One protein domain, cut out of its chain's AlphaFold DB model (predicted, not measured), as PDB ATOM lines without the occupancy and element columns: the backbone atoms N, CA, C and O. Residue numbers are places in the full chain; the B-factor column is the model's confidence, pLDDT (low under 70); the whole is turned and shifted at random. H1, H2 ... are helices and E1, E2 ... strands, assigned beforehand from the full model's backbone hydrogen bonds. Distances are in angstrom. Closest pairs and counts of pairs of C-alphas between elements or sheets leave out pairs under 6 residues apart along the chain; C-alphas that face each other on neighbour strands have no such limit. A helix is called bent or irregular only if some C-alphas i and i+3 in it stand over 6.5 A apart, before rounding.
ATOM      1  N   ASP A   9     -71.135 -88.085  -9.478       96.06
ATOM      2  CA  ASP A   9     -70.145 -89.152  -9.575       96.06
ATOM      3  C   ASP A   9     -70.581 -90.143 -10.663       96.06
ATOM      4  O   ASP A   9     -71.642 -90.768 -10.579       96.06
ATOM      5  N   THR A  10     -69.789 -90.249 -11.726       96.81
ATOM      6  CA  THR A  10     -70.092 -91.105 -12.880       96.81
ATOM      7  C   THR A  10     -69.377 -92.453 -12.843       96.81
ATOM      8  O   THR A  10     -69.526 -93.215 -13.796       96.81
ATOM      9  N   ASP A  11     -68.595 -92.736 -11.797       92.94
ATOM     10  CA  ASP A  11     -67.736 -93.924 -11.698       92.94
ATOM     11  C   ASP A  11     -67.711 -94.501 -10.270       92.94
ATOM     12  O   ASP A  11     -66.666 -94.822  -9.700       92.94
ATOM     13  N   GLY A  12     -68.889 -94.620  -9.661       91.38
ATOM     14  CA  GLY A  12     -69.036 -95.255  -8.361       91.38
ATOM     15  C   GLY A  12     -69.029 -96.779  -8.468       91.38
ATOM     16  O   GLY A  12     -69.506 -97.359  -9.445       91.38
ATOM     17  N   HIS A  13     -68.551 -97.453  -7.421       89.94
ATOM     18  CA  HIS A  13     -68.474 -98.912  -7.362       89.94
ATOM     19  C   HIS A  13     -69.132 -99.480  -6.101       89.94
ATOM     20  O   HIS A  13     -68.895 -99.011  -4.989       89.94
ATOM     21  N   LEU A  14     -69.918-100.542  -6.286       88.50
ATOM     22  CA  LEU A  14     -70.404-101.411  -5.217       88.50
ATOM     23  C   LEU A  14     -69.441-102.587  -5.060       88.50
ATOM     24  O   LEU A  14     -69.171-103.305  -6.028       88.50
ATOM     25  N   LEU A  15     -68.958-102.813  -3.842       87.81
ATOM     26  CA  LEU A  15     -68.325-104.071  -3.470       87.81
ATOM     27  C   LEU A  15     -69.416-105.073  -3.114       87.81
ATOM     28  O   LEU A  15     -70.183-104.876  -2.172       87.81
ATOM     29  N   GLU A  16     -69.501-106.158  -3.872       88.44
ATOM     30  CA  GLU A  16     -70.504-107.173  -3.620       88.44
ATOM     31  C   GLU A  16     -70.118-108.061  -2.437       88.44
ATOM     32  O   GLU A  16     -68.959-108.432  -2.227       88.44
ATOM     33  N   VAL A  17     -71.126-108.474  -1.674       87.88
ATOM     34  CA  VAL A  17     -70.979-109.567  -0.716       87.88
ATOM     35  C   VAL A  17     -71.027-110.869  -1.514       87.88
ATOM     36  O   VAL A  17     -72.103-111.408  -1.759       87.88
ATOM     37  N   ILE A  18     -69.861-111.361  -1.951       87.31
ATOM     38  CA  ILE A  18     -69.742-112.541  -2.833       87.31
ATOM     39  C   ILE A  18     -70.571-113.744  -2.362       87.31
ATOM     40  O   ILE A  18     -71.244-114.331  -3.206       87.31
ATOM     41  N   PRO A  19     -70.613-114.102  -1.061       86.88
ATOM     42  CA  PRO A  19     -71.472-115.194  -0.607       86.88
ATOM     43  C   PRO A  19     -72.958-114.987  -0.922       86.88
ATOM     44  O   PRO A  19     -73.634-115.946  -1.266       86.88
ATOM     45  N   HIS A  20     -73.456-113.749  -0.862       88.94
ATOM     46  CA  HIS A  20     -74.844-113.439  -1.203       88.94
ATOM     47  C   HIS A  20     -75.078-113.486  -2.718       88.94
ATOM     48  O   HIS A  20     -76.082-114.019  -3.173       88.94
ATOM     49  N   VAL A  21     -74.119-113.017  -3.524       90.06
ATOM     50  CA  VAL A  21     -74.181-113.180  -4.990       90.06
ATOM     51  C   VAL A  21     -74.193-114.664  -5.374       90.06
ATOM     52  O   VAL A  21     -74.924-115.068  -6.275       90.06
ATOM     53  N   ALA A  22     -73.431-115.493  -4.659       90.31
ATOM     54  CA  ALA A  22     -73.360-116.928  -4.897       90.31
ATOM     55  C   ALA A  22     -74.698-117.652  -4.657       90.31
ATOM     56  O   ALA A  22     -74.960-118.669  -5.297       90.31
ATOM     57  N   GLU A  23     -75.559-117.138  -3.774       92.50
ATOM     58  CA  GLU A  23     -76.904-117.688  -3.571       92.50
ATOM     59  C   GLU A  23     -77.730-117.588  -4.859       92.50
ATOM     60  O   GLU A  23     -78.292-118.595  -5.291       92.50
ATOM     61  N   TYR A  24     -77.708-116.424  -5.516       91.50
ATOM     62  CA  TYR A  24     -78.365-116.204  -6.810       91.50
ATOM     63  C   TYR A  24     -77.697-116.988  -7.942       91.50
ATOM     64  O   TYR A  24     -78.379-117.647  -8.724       91.50
ATOM     65  N   ALA A  25     -76.361-116.993  -7.989       90.12
ATOM     66  CA  ALA A  25     -75.604-117.766  -8.975       90.12
ATOM     67  C   ALA A  25     -75.983-119.258  -8.941       90.12
ATOM     68  O   ALA A  25     -76.088-119.914  -9.977       90.12
ATOM     69  N   ARG A  26     -76.259-119.800  -7.749       93.81
ATOM     70  CA  ARG A  26     -76.675-121.195  -7.576       93.81
ATOM     71  C   ARG A  26     -78.064-121.481  -8.120       93.81
ATOM     72  O   ARG A  26     -78.281-122.582  -8.623       93.81
ATOM     73  N   GLU A  27     -78.986-120.532  -8.021       93.44
ATOM     74  CA  GLU A  27     -80.326-120.665  -8.602       93.44
ATOM     75  C   GLU A  27     -80.275-120.717 -10.135       93.44
ATOM     76  O   GLU A  27     -81.071-121.427 -10.746       93.44
ATOM     77  N   ILE A  28     -79.309-120.023 -10.745       91.56
ATOM     78  CA  ILE A  28     -79.168-119.898 -12.201       91.56
ATOM     79  C   ILE A  28     -78.302-121.024 -12.787       91.56
ATOM     80  O   ILE A  28     -78.730-121.734 -13.695       91.56
ATOM     81  N   GLY A  29     -77.080-121.195 -12.275       89.38
ATOM     82  CA  GLY A  29     -76.051-122.084 -12.833       89.38
ATOM     83  C   GLY A  29     -75.827-123.382 -12.049       89.38
ATOM     84  O   GLY A  29     -75.015-124.220 -12.445       89.38
ATOM     85  N   GLY A  30     -76.519-123.579 -10.925       93.81
ATOM     86  CA  GLY A  30     -76.326-124.739 -10.057       93.81
ATOM     87  C   GLY A  30     -75.005-124.715  -9.273       93.81
ATOM     88  O   GLY A  30     -74.197-123.787  -9.352       93.81
ATOM     89  N   ALA A  31     -74.784-125.759  -8.468       93.75
ATOM     90  CA  ALA A  31     -73.681-125.804  -7.502       93.75
ATOM     91  C   ALA A  31     -72.290-125.753  -8.162       93.75
ATOM     92  O   ALA A  31     -71.452-124.955  -7.758       93.75
ATOM     93  N   ALA A  32     -72.063-126.535  -9.222       93.12
ATOM     94  CA  ALA A  32     -70.747-126.628  -9.858       93.12
ATOM     95  C   ALA A  32     -70.272-125.293 -10.461       93.12
ATOM     96  O   ALA A  32     -69.096-124.941 -10.356       93.12
ATOM     97  N   VAL A  33     -71.178-124.528 -11.081       91.62
ATOM     98  CA  VAL A  33     -70.839-123.213 -11.643       91.62
ATOM     99  C   VAL A  33     -70.622-122.193 -10.525       91.62
ATOM    100  O   VAL A  33     -69.661-121.427 -10.575       91.62
ATOM    101  N   THR A  34     -71.434-122.259  -9.469       91.88
ATOM    102  CA  THR A  34     -71.305-121.398  -8.284       91.88
ATOM    103  C   THR A  34     -69.978-121.594  -7.559       91.88
ATOM    104  O   THR A  34     -69.328-120.612  -7.210       91.88
ATOM    105  N   ASP A  35     -69.524-122.834  -7.381       91.12
ATOM    106  CA  ASP A  35     -68.247-123.121  -6.718       91.12
ATOM    107  C   ASP A  35     -67.074-122.478  -7.475       91.12
ATOM    108  O   ASP A  35     -66.189-121.859  -6.876       91.12
ATOM    109  N   ARG A  36     -67.099-122.548  -8.814       90.44
ATOM    110  CA  ARG A  36     -66.118-121.870  -9.678       90.44
ATOM    111  C   ARG A  36     -66.241-120.346  -9.598       90.44
ATOM    112  O   ARG A  36     -65.218-119.664  -9.510       90.44
ATOM    113  N   PHE A  37     -67.464-119.812  -9.594       88.50
ATOM    114  CA  PHE A  37     -67.720-118.379  -9.436       88.50
ATOM    115  C   PHE A  37     -67.130-117.855  -8.121       88.50
ATOM    116  O   PHE A  37     -66.353-116.899  -8.133       88.50
ATOM    117  N   VAL A  38     -67.427-118.512  -6.997       87.25
ATOM    118  CA  VAL A  38     -66.920-118.145  -5.669       87.25
ATOM    119  C   VAL A  38     -65.398-118.224  -5.636       87.25
ATOM    120  O   VAL A  38     -64.758-117.274  -5.188       87.25
ATOM    121  N   ALA A  39     -64.799-119.302  -6.150       85.75
ATOM    122  CA  ALA A  39     -63.343-119.451  -6.193       85.75
ATOM    123  C   ALA A  39     -62.646-118.309  -6.955       85.75
ATOM    124  O   ALA A  39     -61.565-117.868  -6.557       85.75
ATOM    125  N   LYS A  40     -63.272-117.806  -8.026       83.00
ATOM    126  CA  LYS A  40     -62.741-116.712  -8.845       83.00
ATOM    127  C   LYS A  40     -62.935-115.334  -8.207       83.00
ATOM    128  O   LYS A  40     -62.019-114.518  -8.248       83.00
ATOM    129  N   HIS A  41     -64.088-115.079  -7.589       80.44
ATOM    130  CA  HIS A  41     -64.465-113.740  -7.109       80.44
ATOM    131  C   HIS A  41     -64.186-113.507  -5.617       80.44
ATOM    132  O   HIS A  41     -64.159-112.367  -5.163       80.44
ATOM    133  N   SER A  42     -63.890-114.555  -4.842       73.25
ATOM    134  CA  SER A  42     -63.549-114.420  -3.413       73.25
ATOM    135  C   SER A  42     -62.108-113.959  -3.167       73.25
ATOM    136  O   SER A  42     -61.738-113.678  -2.028       73.25
ATOM    137  N   GLN A  43     -61.285-113.841  -4.216       57.62
ATOM    138  CA  GLN A  43     -59.884-113.413  -4.102       57.62
ATOM    139  C   GLN A  43     -59.715-111.926  -3.720       57.62
ATOM    140  O   GLN A  43     -58.597-111.483  -3.472       57.62
ATOM    141  N   GLY A  44     -60.811-111.160  -3.622       53.28
ATOM    142  CA  GLY A  44     -60.817-109.742  -3.244       53.28
ATOM    143  C   GLY A  44     -60.739-109.445  -1.739       53.28
ATOM    144  O   GLY A  44     -60.611-108.281  -1.362       53.28
ATOM    145  N   TYR A  45     -60.779-110.451  -0.855       55.44
ATOM    146  CA  TYR A  45     -60.526-110.240   0.577       55.44
ATOM    147  C   TYR A  45     -59.025-110.133   0.845       55.44
ATOM    148  O   TYR A  45     -58.420-110.989   1.488       55.44
ATOM    149  N   THR A  46     -58.398-109.067   0.358       56.94
ATOM    150  CA  THR A  46     -57.054-108.722   0.811       56.94
ATOM    151  C   THR A  46     -57.099-108.461   2.317       56.94
ATOM    152  O   THR A  46     -57.911-107.642   2.767       56.94
ATOM    153  N   PRO A  47     -56.260-109.145   3.116       56.09
ATOM    154  CA  PRO A  47     -56.086-108.820   4.525       56.09
ATOM    155  C   PRO A  47     -55.768-107.331   4.688       56.09
ATOM    156  O   PRO A  47     -55.223-106.707   3.775       56.09
ATOM    157  N   ILE A  48     -56.066-106.751   5.854       56.38
ATOM    158  CA  ILE A  48     -55.605-105.394   6.180       56.38
ATOM    159  C   ILE A  48     -54.073-105.368   6.004       56.38
ATOM    160  O   ILE A  48     -53.367-106.085   6.705       56.38
ATOM    161  N   GLY A  49     -53.574-104.582   5.040       52.66
ATOM    162  CA  GLY A  49     -52.148-104.518   4.682       52.66
ATOM    163  C   GLY A  49     -51.702-105.393   3.496       52.66
ATOM    164  O   GLY A  49     -50.514-105.412   3.191       52.66
ATOM    165  N   GLY A  50     -52.614-106.102   2.822       60.00
ATOM    166  CA  GLY A  50     -52.349-106.778   1.545       60.00
ATOM    167  C   GLY A  50     -52.340-105.822   0.343       60.00
ATOM    168  O   GLY A  50     -52.685-104.647   0.468       60.00
ATOM    169  N   ASN A  51     -51.968-106.326  -0.840       54.91
ATOM    170  CA  ASN A  51     -52.011-105.550  -2.085       54.91
ATOM    171  C   ASN A  51     -53.459-105.194  -2.433       54.91
ATOM    172  O   ASN A  51     -54.185-106.047  -2.935       54.91
ATOM    173  N   ALA A  52     -53.873-103.954  -2.175       56.88
ATOM    174  CA  ALA A  52     -55.203-103.481  -2.535       56.88
ATOM    175  C   ALA A  52     -55.437-103.668  -4.043       56.88
ATOM    176  O   ALA A  52     -54.680-103.142  -4.861       56.88
ATOM    177  N   VAL A  53     -56.489-104.409  -4.406       62.62
ATOM    178  CA  VAL A  53     -56.905-104.605  -5.809       62.62
ATOM    179  C   VAL A  53     -57.273-103.266  -6.461       62.62
ATOM    180  O   VAL A  53     -57.075-103.080  -7.658       62.62
ATOM    181  N   ALA A  54     -57.733-102.315  -5.640       67.94
ATOM    182  CA  ALA A  54     -57.825-100.899  -5.948       67.94
ATOM    183  C   ALA A  54     -57.721-100.074  -4.653       67.94
ATOM    184  O   ALA A  54     -58.239-100.487  -3.615       67.94
ATOM    185  N   TRP A  55     -57.085 -98.898  -4.698       67.50
ATOM    186  CA  TRP A  55     -56.884 -98.042  -3.513       67.50
ATOM    187  C   TRP A  55     -58.201 -97.593  -2.854       67.50
ATOM    188  O   TRP A  55     -58.208 -97.277  -1.667       67.50
ATOM    189  N   TRP A  56     -59.309 -97.595  -3.605       72.12
ATOM    190  CA  TRP A  56     -60.660 -97.272  -3.139       72.12
ATOM    191  C   TRP A  56     -61.419 -98.465  -2.532       72.12
ATOM    192  O   TRP A  56     -62.372 -98.261  -1.791       72.12
ATOM    193  N   ALA A  57     -61.002 -99.709  -2.798       71.06
ATOM    194  CA  ALA A  57     -61.723-100.912  -2.361       71.06
ATOM    195  C   ALA A  57     -61.390-101.342  -0.920       71.06
ATOM    196  O   ALA A  57     -62.052-102.206  -0.345       71.06
ATOM    197  N   THR A  58     -60.342-100.769  -0.323       74.25
ATOM    198  CA  THR A  58     -59.861-101.151   1.012       74.25
ATOM    199  C   THR A  58     -59.576 -99.925   1.884       74.25
ATOM    200  O   THR A  58     -58.424 -99.713   2.286       74.25
ATOM    201  N   PRO A  59     -60.588 -99.092   2.184       77.31
ATOM    202  CA  PRO A  59     -60.404 -97.990   3.117       77.31
ATOM    203  C   PRO A  59     -60.065 -98.531   4.514       77.31
ATOM    204  O   PRO A  59     -60.443 -99.646   4.887       77.31
ATOM    205  N   ARG A  60     -59.313 -97.742   5.290       78.50
ATOM    206  CA  ARG A  60     -58.911 -98.133   6.653       78.50
ATOM    207  C   ARG A  60     -60.027 -97.968   7.676       78.50
ATOM    208  O   ARG A  60     -60.022 -98.682   8.674       78.50
ATOM    209  N   ASP A  61     -60.928 -97.022   7.446       87.19
ATOM    210  CA  ASP A  61     -62.048 -96.762   8.337       87.19
ATOM    211  C   ASP A  61     -63.203 -97.745   8.078       87.19
ATOM    212  O   ASP A  61     -63.495 -98.114   6.937       87.19
ATOM    213  N   ALA A  62     -63.843 -98.206   9.155       88.00
ATOM    214  CA  ALA A  62     -64.912 -99.195   9.077       88.00
ATOM    215  C   ALA A  62     -66.190 -98.635   8.433       88.00
ATOM    216  O   ALA A  62     -66.859 -99.365   7.700       88.00
ATOM    217  N   LEU A  63     -66.517 -97.361   8.679       91.81
ATOM    218  CA  LEU A  63     -67.664 -96.687   8.076       91.81
ATOM    219  C   LEU A  63     -67.436 -96.505   6.577       91.81
ATOM    220  O   LEU A  63     -68.312 -96.848   5.783       91.81
ATOM    221  N   ASP A  64     -66.249 -96.049   6.177       89.38
ATOM    222  CA  ASP A  64     -65.889 -95.927   4.758       89.38
ATOM    223  C   ASP A  64     -65.933 -97.285   4.058       89.38
ATOM    224  O   ASP A  64     -66.501 -97.409   2.975       89.38
ATOM    225  N   ARG A  65     -65.434 -98.341   4.712       85.06
ATOM    226  CA  ARG A  65     -65.521 -99.699   4.165       85.06
ATOM    227  C   ARG A  65     -66.966-100.146   3.998       85.06
ATOM    228  O   ARG A  65     -67.318-100.650   2.939       85.06
ATOM    229  N   ALA A  66     -67.806 -99.965   5.016       89.00
ATOM    230  CA  ALA A  66     -69.221-100.327   4.952       89.00
ATOM    231  C   ALA A  66     -69.973 -99.548   3.861       89.00
ATOM    232  O   ALA A  66     -70.862-100.100   3.214       89.00
ATOM    233  N   THR A  67     -69.582 -98.293   3.622       91.50
ATOM    234  CA  THR A  67     -70.169 -97.422   2.592       91.50
ATOM    235  C   THR A  67     -70.045 -98.050   1.200       91.50
ATOM    236  O   THR A  67     -70.998 -98.003   0.429       91.50
ATOM    237  N   SER A  68     -68.935 -98.736   0.907       87.12
ATOM    238  CA  SER A  68     -68.734 -99.444  -0.365       87.12
ATOM    239  C   SER A  68     -69.576-100.715  -0.531       87.12
ATOM    240  O   SER A  68     -69.719-101.178  -1.656       87.12
ATOM    241  N   TYR A  69     -70.121-101.296   0.544       88.19
ATOM    242  CA  TYR A  69     -70.941-102.521   0.493       88.19
ATOM    243  C   TYR A  69     -72.449-102.254   0.600       88.19
ATOM    244  O   TYR A  69     -73.249-103.098   0.199       88.19
ATOM    245  N   VAL A  70     -72.858-101.125   1.188       92.62
ATOM    246  CA  VAL A  70     -74.256-100.864   1.566       92.62
ATOM    247  C   VAL A  70     -74.785 -99.644   0.800       92.62
ATOM    248  O   VAL A  70     -74.572 -98.513   1.239       92.62
ATOM    249  N   PRO A  71     -75.540 -99.833  -0.303       92.56
ATOM    250  CA  PRO A  71     -76.008 -98.728  -1.147       92.56
ATOM    251  C   PRO A  71     -76.811 -97.661  -0.401       92.56
ATOM    252  O   PRO A  71     -76.672 -96.471  -0.669       92.56
ATOM    253  N   LYS A  72     -77.631 -98.072   0.575       96.00
ATOM    254  CA  LYS A  72     -78.403 -97.133   1.399       96.00
ATOM    255  C   LYS A  72     -77.495 -96.231   2.243       96.00
ATOM    256  O   LYS A  72     -77.758 -95.037   2.335       96.00
ATOM    257  N   LEU A  73     -76.423 -96.789   2.808       96.12
ATOM    258  CA  LEU A  73     -75.442 -96.030   3.582       96.12
ATOM    259  C   LEU A  73     -74.672 -95.059   2.680       96.12
ATOM    260  O   LEU A  73     -74.519 -93.900   3.043       96.12
ATOM    261  N   LEU A  74     -74.245 -95.497   1.489       95.00
ATOM    262  CA  LEU A  74     -73.642 -94.601   0.497       95.00
ATOM    263  C   LEU A  74     -74.565 -93.429   0.163       95.00
ATOM    264  O   LEU A  74     -74.130 -92.285   0.236       95.00
ATOM    265  N   HIS A  75     -75.839 -93.703  -0.127       96.81
ATOM    266  CA  HIS A  75     -76.828 -92.669  -0.426       96.81
ATOM    267  C   HIS A  75     -76.978 -91.648   0.714       96.81
ATOM    268  O   HIS A  75     -76.978 -90.444   0.471       96.81
ATOM    269  N   GLU A  76     -77.061 -92.111   1.965       97.88
ATOM    270  CA  GLU A  76     -77.139 -91.241   3.148       97.88
ATOM    271  C   GLU A  76     -75.877 -90.381   3.337       97.88
ATOM    272  O   GLU A  76     -75.968 -89.272   3.866       97.88
ATOM    273  N   ARG A  77     -74.715 -90.857   2.871       96.31
ATOM    274  CA  ARG A  77     -73.427 -90.156   2.966       96.31
ATOM    275  C   ARG A  77     -73.089 -89.274   1.765       96.31
ATOM    276  O   ARG A  77     -72.159 -88.479   1.872       96.31
ATOM    277  N   LEU A  78     -73.832 -89.325   0.655       95.69
ATOM    278  CA  LEU A  78     -73.568 -88.461  -0.510       95.69
ATOM    279  C   LEU A  78     -73.438 -86.963  -0.146       95.69
ATOM    280  O   LEU A  78     -72.475 -86.337  -0.597       95.69
ATOM    281  N   PRO A  79     -74.276 -86.388   0.748       94.88
ATOM    282  CA  PRO A  79     -74.115 -84.994   1.170       94.88
ATOM    283  C   PRO A  79     -72.805 -84.712   1.919       94.88
ATOM    284  O   PRO A  79     -72.238 -83.630   1.770       94.88
ATOM    285  N   GLU A  80     -72.315 -85.667   2.718       94.62
ATOM    286  CA  GLU A  80     -71.029 -85.575   3.429       94.62
ATOM    287  C   GLU A  80     -69.860 -85.550   2.436       94.62
ATOM    288  O   GLU A  80     -68.904 -84.796   2.613       94.62
ATOM    289  N   LEU A  81     -69.977 -86.331   1.360       92.81
ATOM    290  CA  LEU A  81     -68.989 -86.437   0.287       92.81
ATOM    291  C   LEU A  81     -69.069 -85.275  -0.721       92.81
ATOM    292  O   LEU A  81     -68.191 -85.136  -1.569       92.81
ATOM    293  N   GLY A  82     -70.100 -84.427  -0.631       95.19
ATOM    294  CA  GLY A  82     -70.332 -83.329  -1.571       95.19
ATOM    295  C   GLY A  82     -70.807 -83.790  -2.951       95.19
ATOM    296  O   GLY A  82     -70.530 -83.112  -3.937       95.19
ATOM    297  N   ILE A  83     -71.494 -84.931  -3.017       95.81
ATOM    298  CA  ILE A  83     -72.035 -85.531  -4.240       95.81
ATOM    299  C   ILE A  83     -73.564 -85.418  -4.198       95.81
ATOM    300  O   ILE A  83     -74.177 -85.713  -3.175       95.81
ATOM    301  N   ASP A  84     -74.189 -85.008  -5.302       96.12
ATOM    302  CA  ASP A  84     -75.653 -84.947  -5.414       96.12
ATOM    303  C   ASP A  84     -76.227 -86.248  -5.991       96.12
ATOM    304  O   ASP A  84     -77.272 -86.727  -5.551       96.12
ATOM    305  N   PHE A  85     -75.529 -86.846  -6.962       96.25
ATOM    306  CA  PHE A  85     -75.922 -88.098  -7.610       96.25
ATOM    307  C   PHE A  85     -74.707 -88.982  -7.864       96.25
ATOM    308  O   PHE A  85     -73.635 -88.479  -8.184       96.25
ATOM    309  N   ALA A  86     -74.891 -90.299  -7.792       96.19
ATOM    310  CA  ALA A  86     -73.848 -91.261  -8.122       96.19
ATOM    311  C   ALA A  86     -74.395 -92.374  -9.022       96.19
ATOM    312  O   ALA A  86     -75.472 -92.920  -8.768       96.19
ATOM    313  N   VAL A  87     -73.641 -92.717 -10.062       95.94
ATOM    314  CA  VAL A  87     -73.845 -93.921 -10.873       95.94
ATOM    315  C   VAL A  87     -72.984 -95.023 -10.280       95.94
ATOM    316  O   VAL A  87     -71.772 -94.863 -10.179       95.94
ATOM    317  N   ILE A  88     -73.611 -96.129  -9.877       93.50
ATOM    318  CA  ILE A  88     -72.927 -97.222  -9.180       93.50
ATOM    319  C   ILE A  88     -72.866 -98.460 -10.071       93.50
ATOM    320  O   ILE A  88     -73.902 -98.999 -10.464       93.50
ATOM    321  N   TYR A  89     -71.653 -98.936 -10.337       91.62
ATOM    322  CA  TYR A  89     -71.387-100.174 -11.059       91.62
ATOM    323  C   TYR A  89     -71.043-101.329 -10.107       91.62
ATOM    324  O   TYR A  89     -70.408-101.122  -9.069       91.62
ATOM    325  N   PRO A  90     -71.415-102.573 -10.451       89.50
ATOM    326  CA  PRO A  90     -70.942-103.751  -9.733       89.50
ATOM    327  C   PRO A  90     -69.437-103.945  -9.967       89.50
ATOM    328  O   PRO A  90     -68.970-103.886 -11.103       89.50
ATOM    329  N   THR A  91     -68.659-104.199  -8.917       86.50
ATOM    330  CA  THR A  91     -67.214-104.447  -9.054       86.50
ATOM    331  C   THR A  91     -66.942-105.817  -9.671       86.50
ATOM    332  O   THR A  91     -66.270-105.931 -10.697       86.50
ATOM    333  N   SER A  92     -67.495-106.865  -9.072       83.69
ATOM    334  CA  SER A  92     -67.361-108.242  -9.545       83.69
ATOM    335  C   SER A  92     -68.211-108.469 -10.790       83.69
ATOM    336  O   SER A  92     -67.752-109.104 -11.737       83.69
ATOM    337  N   GLY A  93     -69.415-107.888 -10.838       85.12
ATOM    338  CA  GLY A  93     -70.315-108.016 -11.989       85.12
ATOM    339  C   GLY A  93     -69.738-107.447 -13.291       85.12
ATOM    340  O   GLY A  93     -69.940-108.029 -14.354       85.12
ATOM    341  N   LEU A  94     -68.937-106.376 -13.236       87.81
ATOM    342  CA  LEU A  94     -68.251-105.860 -14.429       87.81
ATOM    343  C   LEU A  94     -67.232-106.849 -15.014       87.81
ATOM    344  O   LEU A  94     -66.956-106.814 -16.216       87.81
ATOM    345  N   SER A  95     -66.683-107.756 -14.201       83.00
ATOM    346  CA  SER A  95     -65.715-108.748 -14.679       83.00
ATOM    347  C   SER A  95     -66.340-109.805 -15.599       83.00
ATOM    348  O   SER A  95     -65.632-110.355 -16.446       83.00
ATOM    349  N   VAL A  96     -67.664-110.010 -15.529       82.75
ATOM    350  CA  VAL A  96     -68.417-110.928 -16.405       82.75
ATOM    351  C   VAL A  96     -68.242-110.564 -17.880       82.75
ATOM    352  O   VAL A  96     -68.132-111.446 -18.730       82.75
ATOM    353  N   LEU A  97     -68.093-109.274 -18.202       85.75
ATOM    354  CA  LEU A  97     -67.828-108.807 -19.569       85.75
ATOM    355  C   LEU A  97     -66.519-109.364 -20.155       85.75
ATOM    356  O   LEU A  97     -66.335-109.379 -21.370       85.75
ATOM    357  N   ARG A  98     -65.599-109.811 -19.293       87.12
ATOM    358  CA  ARG A  98     -64.289-110.364 -19.653       87.12
ATOM    359  C   ARG A  98     -64.181-111.858 -19.347       87.12
ATOM    360  O   ARG A  98     -63.100-112.416 -19.519       87.12
ATOM    361  N   GLU A  99     -65.252-112.502 -18.889       90.62
ATOM    362  CA  GLU A  99     -65.263-113.929 -18.573       90.62
ATOM    363  C   GLU A  99     -65.136-114.753 -19.864       90.62
ATOM    364  O   GLU A  99     -66.014-114.633 -20.721       90.62
ATOM    365  N   PRO A 100     -64.082-115.570 -20.060       91.19
ATOM    366  CA  PRO A 100     -63.982-116.462 -21.216       91.19
ATOM    367  C   PRO A 100     -64.894-117.694 -21.127       91.19
ATOM    368  O   PRO A 100     -65.350-118.162 -22.173       91.19
ATOM    369  N   ASP A 101     -65.183-118.205 -19.928       91.19
ATOM    370  CA  ASP A 101     -66.027-119.390 -19.744       91.19
ATOM    371  C   ASP A 101     -67.511-119.032 -19.985       91.19
ATOM    372  O   ASP A 101     -68.077-118.208 -19.262       91.19
ATOM    373  N   PRO A 102     -68.167-119.603 -21.013       90.50
ATOM    374  CA  PRO A 102     -69.540-119.247 -21.353       90.50
ATOM    375  C   PRO A 102     -70.554-119.599 -20.262       90.50
ATOM    376  O   PRO A 102     -71.543-118.882 -20.149       90.50
ATOM    377  N   GLU A 103     -70.317-120.639 -19.459       89.06
ATOM    378  CA  GLU A 103     -71.219-120.992 -18.360       89.06
ATOM    379  C   GLU A 103     -71.104-119.971 -17.229       89.06
ATOM    380  O   GLU A 103     -72.115-119.440 -16.772       89.06
ATOM    381  N   LEU A 104     -69.877-119.615 -16.834       88.00
ATOM    382  CA  LEU A 104     -69.655-118.577 -15.818       88.00
ATOM    383  C   LEU A 104     -70.152-117.202 -16.270       88.00
ATOM    384  O   LEU A 104     -70.574-116.406 -15.440       88.00
ATOM    385  N   ARG A 105     -70.130-116.917 -17.576       89.75
ATOM    386  CA  ARG A 105     -70.610-115.641 -18.120       89.75
ATOM    387  C   ARG A 105     -72.132-115.484 -18.035       89.75
ATOM    388  O   ARG A 105     -72.624-114.363 -18.043       89.75
ATOM    389  N   GLN A 106     -72.870-116.592 -18.040       84.25
ATOM    390  CA  GLN A 106     -74.338-116.614 -18.067       84.25
ATOM    391  C   GLN A 106     -74.973-116.797 -16.684       84.25
ATOM    392  O   GLN A 106     -76.199-116.827 -16.593       84.25
ATOM    393  N   THR A 107     -74.147-116.962 -15.649       73.69
ATOM    394  CA  THR A 107     -74.583-117.231 -14.276       73.69
ATOM    395  C   THR A 107     -74.802-115.948 -13.490       73.69
ATOM    396  O   THR A 107     -74.036-114.983 -13.712       73.69
TER     397      THR A 107
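AT A GLANCE: This is residues 9 to 107 of the 107 residues of an uncharacterized protein of Actinobacteria bacterium (UniProt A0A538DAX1). Two lobes lie end to end along the longest axis: at one end a short parallel ribbon of two strands, E1 and E2, with H3 over one face and H2 at H3's corner; at the other end the bent helix H1, folded back on itself, with little H5 packed on its second arm and H4 at H5's corner. A long loop, residues 45 to 61, leads from H1 back to H2. The printed part has 99 residues with five named helices and two named strands, in the order E1 H1 H2 H3 E2 H4 H5, and its class is mostly helix. It is only just compact, close to loose, with a radius of gyration of the C-alphas of 14.9 A and spans of 43 by 30 by 22 A.

IN THESE COORDINATES: Find C-alpha 9 at (-70.145, -89.152, -9.575), where E1, residues 9 to 14, begins its 13.0 A. H1, residues 18 to 44, was assigned as one helix by its hydrogen bonds but is bent, with C-alphas 28 and 31 9.3 A apart. Its arms are H1a, residues 18 to 28, 15.2 A, and H1b, residues 31 to 44, 21.0 A from (-73.681, -125.804, -7.502); H1b is irregular, with C-alphas 41 and 44 6.7 A apart. Next come H2, residues 62 to 67, and H3, residues 71 to 81, 14.2 A and irregular, with C-alphas 76 and 79 7.2 A apart. E2, residues 85 to 90, covers 16.6 A; then look for H4, residues 93 to 98, and H5, residues 102 to 105, ending at (-70.610, -115.641, -18.120).

HOW THE PARTS SIT: Start at E1 and E2, parallel neighbours at 41 degrees: N 9 and O 85 are 2.8 A apart and N 14 and O 89 2.9 A, both within hydrogen-bond range. With H1, H2 and H3 between them they form a strand-helix-strand unit, two parallel neighbour strands joined through helices. H1a and H1b touch, opposite ways at a shallow tilt of 24 degrees, closest at the C-alphas of Arg 26 and Thr 34, 5.4 A. H2 and H3 touch only at the corner, about perpendicular at 74 degrees; the closest C-alphas, Thr 67 and Leu 74, are 4.9 A apart. The closest C-alphas of H3 and E2 are those of Leu 78 and Phe 85, 7.5 A. H4 and H5 only just touch, only at the corner, with 3 pairs of C-alphas within 8 A; the closest are Val 96 and Arg 105, 5.5 A. H5 touches H1b at its residues 33 to 37 alone, closest at the C-alphas of Val 33 and Leu 104, 6.4 A. Every O i to N i+4 pair is within hydrogen-bond range in H2, against 6 of 7 in H1a, 8 of 10 in H1b, 5 of 7 in H3 and 0 of 2 in H4, where 3 of 3 O i to N i+3 pairs are; H5 is too short for an O i to N i+4 pair.

THE WHOLE: The two C-alphas farthest apart, Ala 32 and Gly 82, stand at 44.1 A. The printed part has no cut, and the link from H1 to H2 is long, 17 residues. Look at residues 43 to 55, of which 43 and 44 belong to H1b, for pLDDT under 70; the mean of the printed part is 85.2.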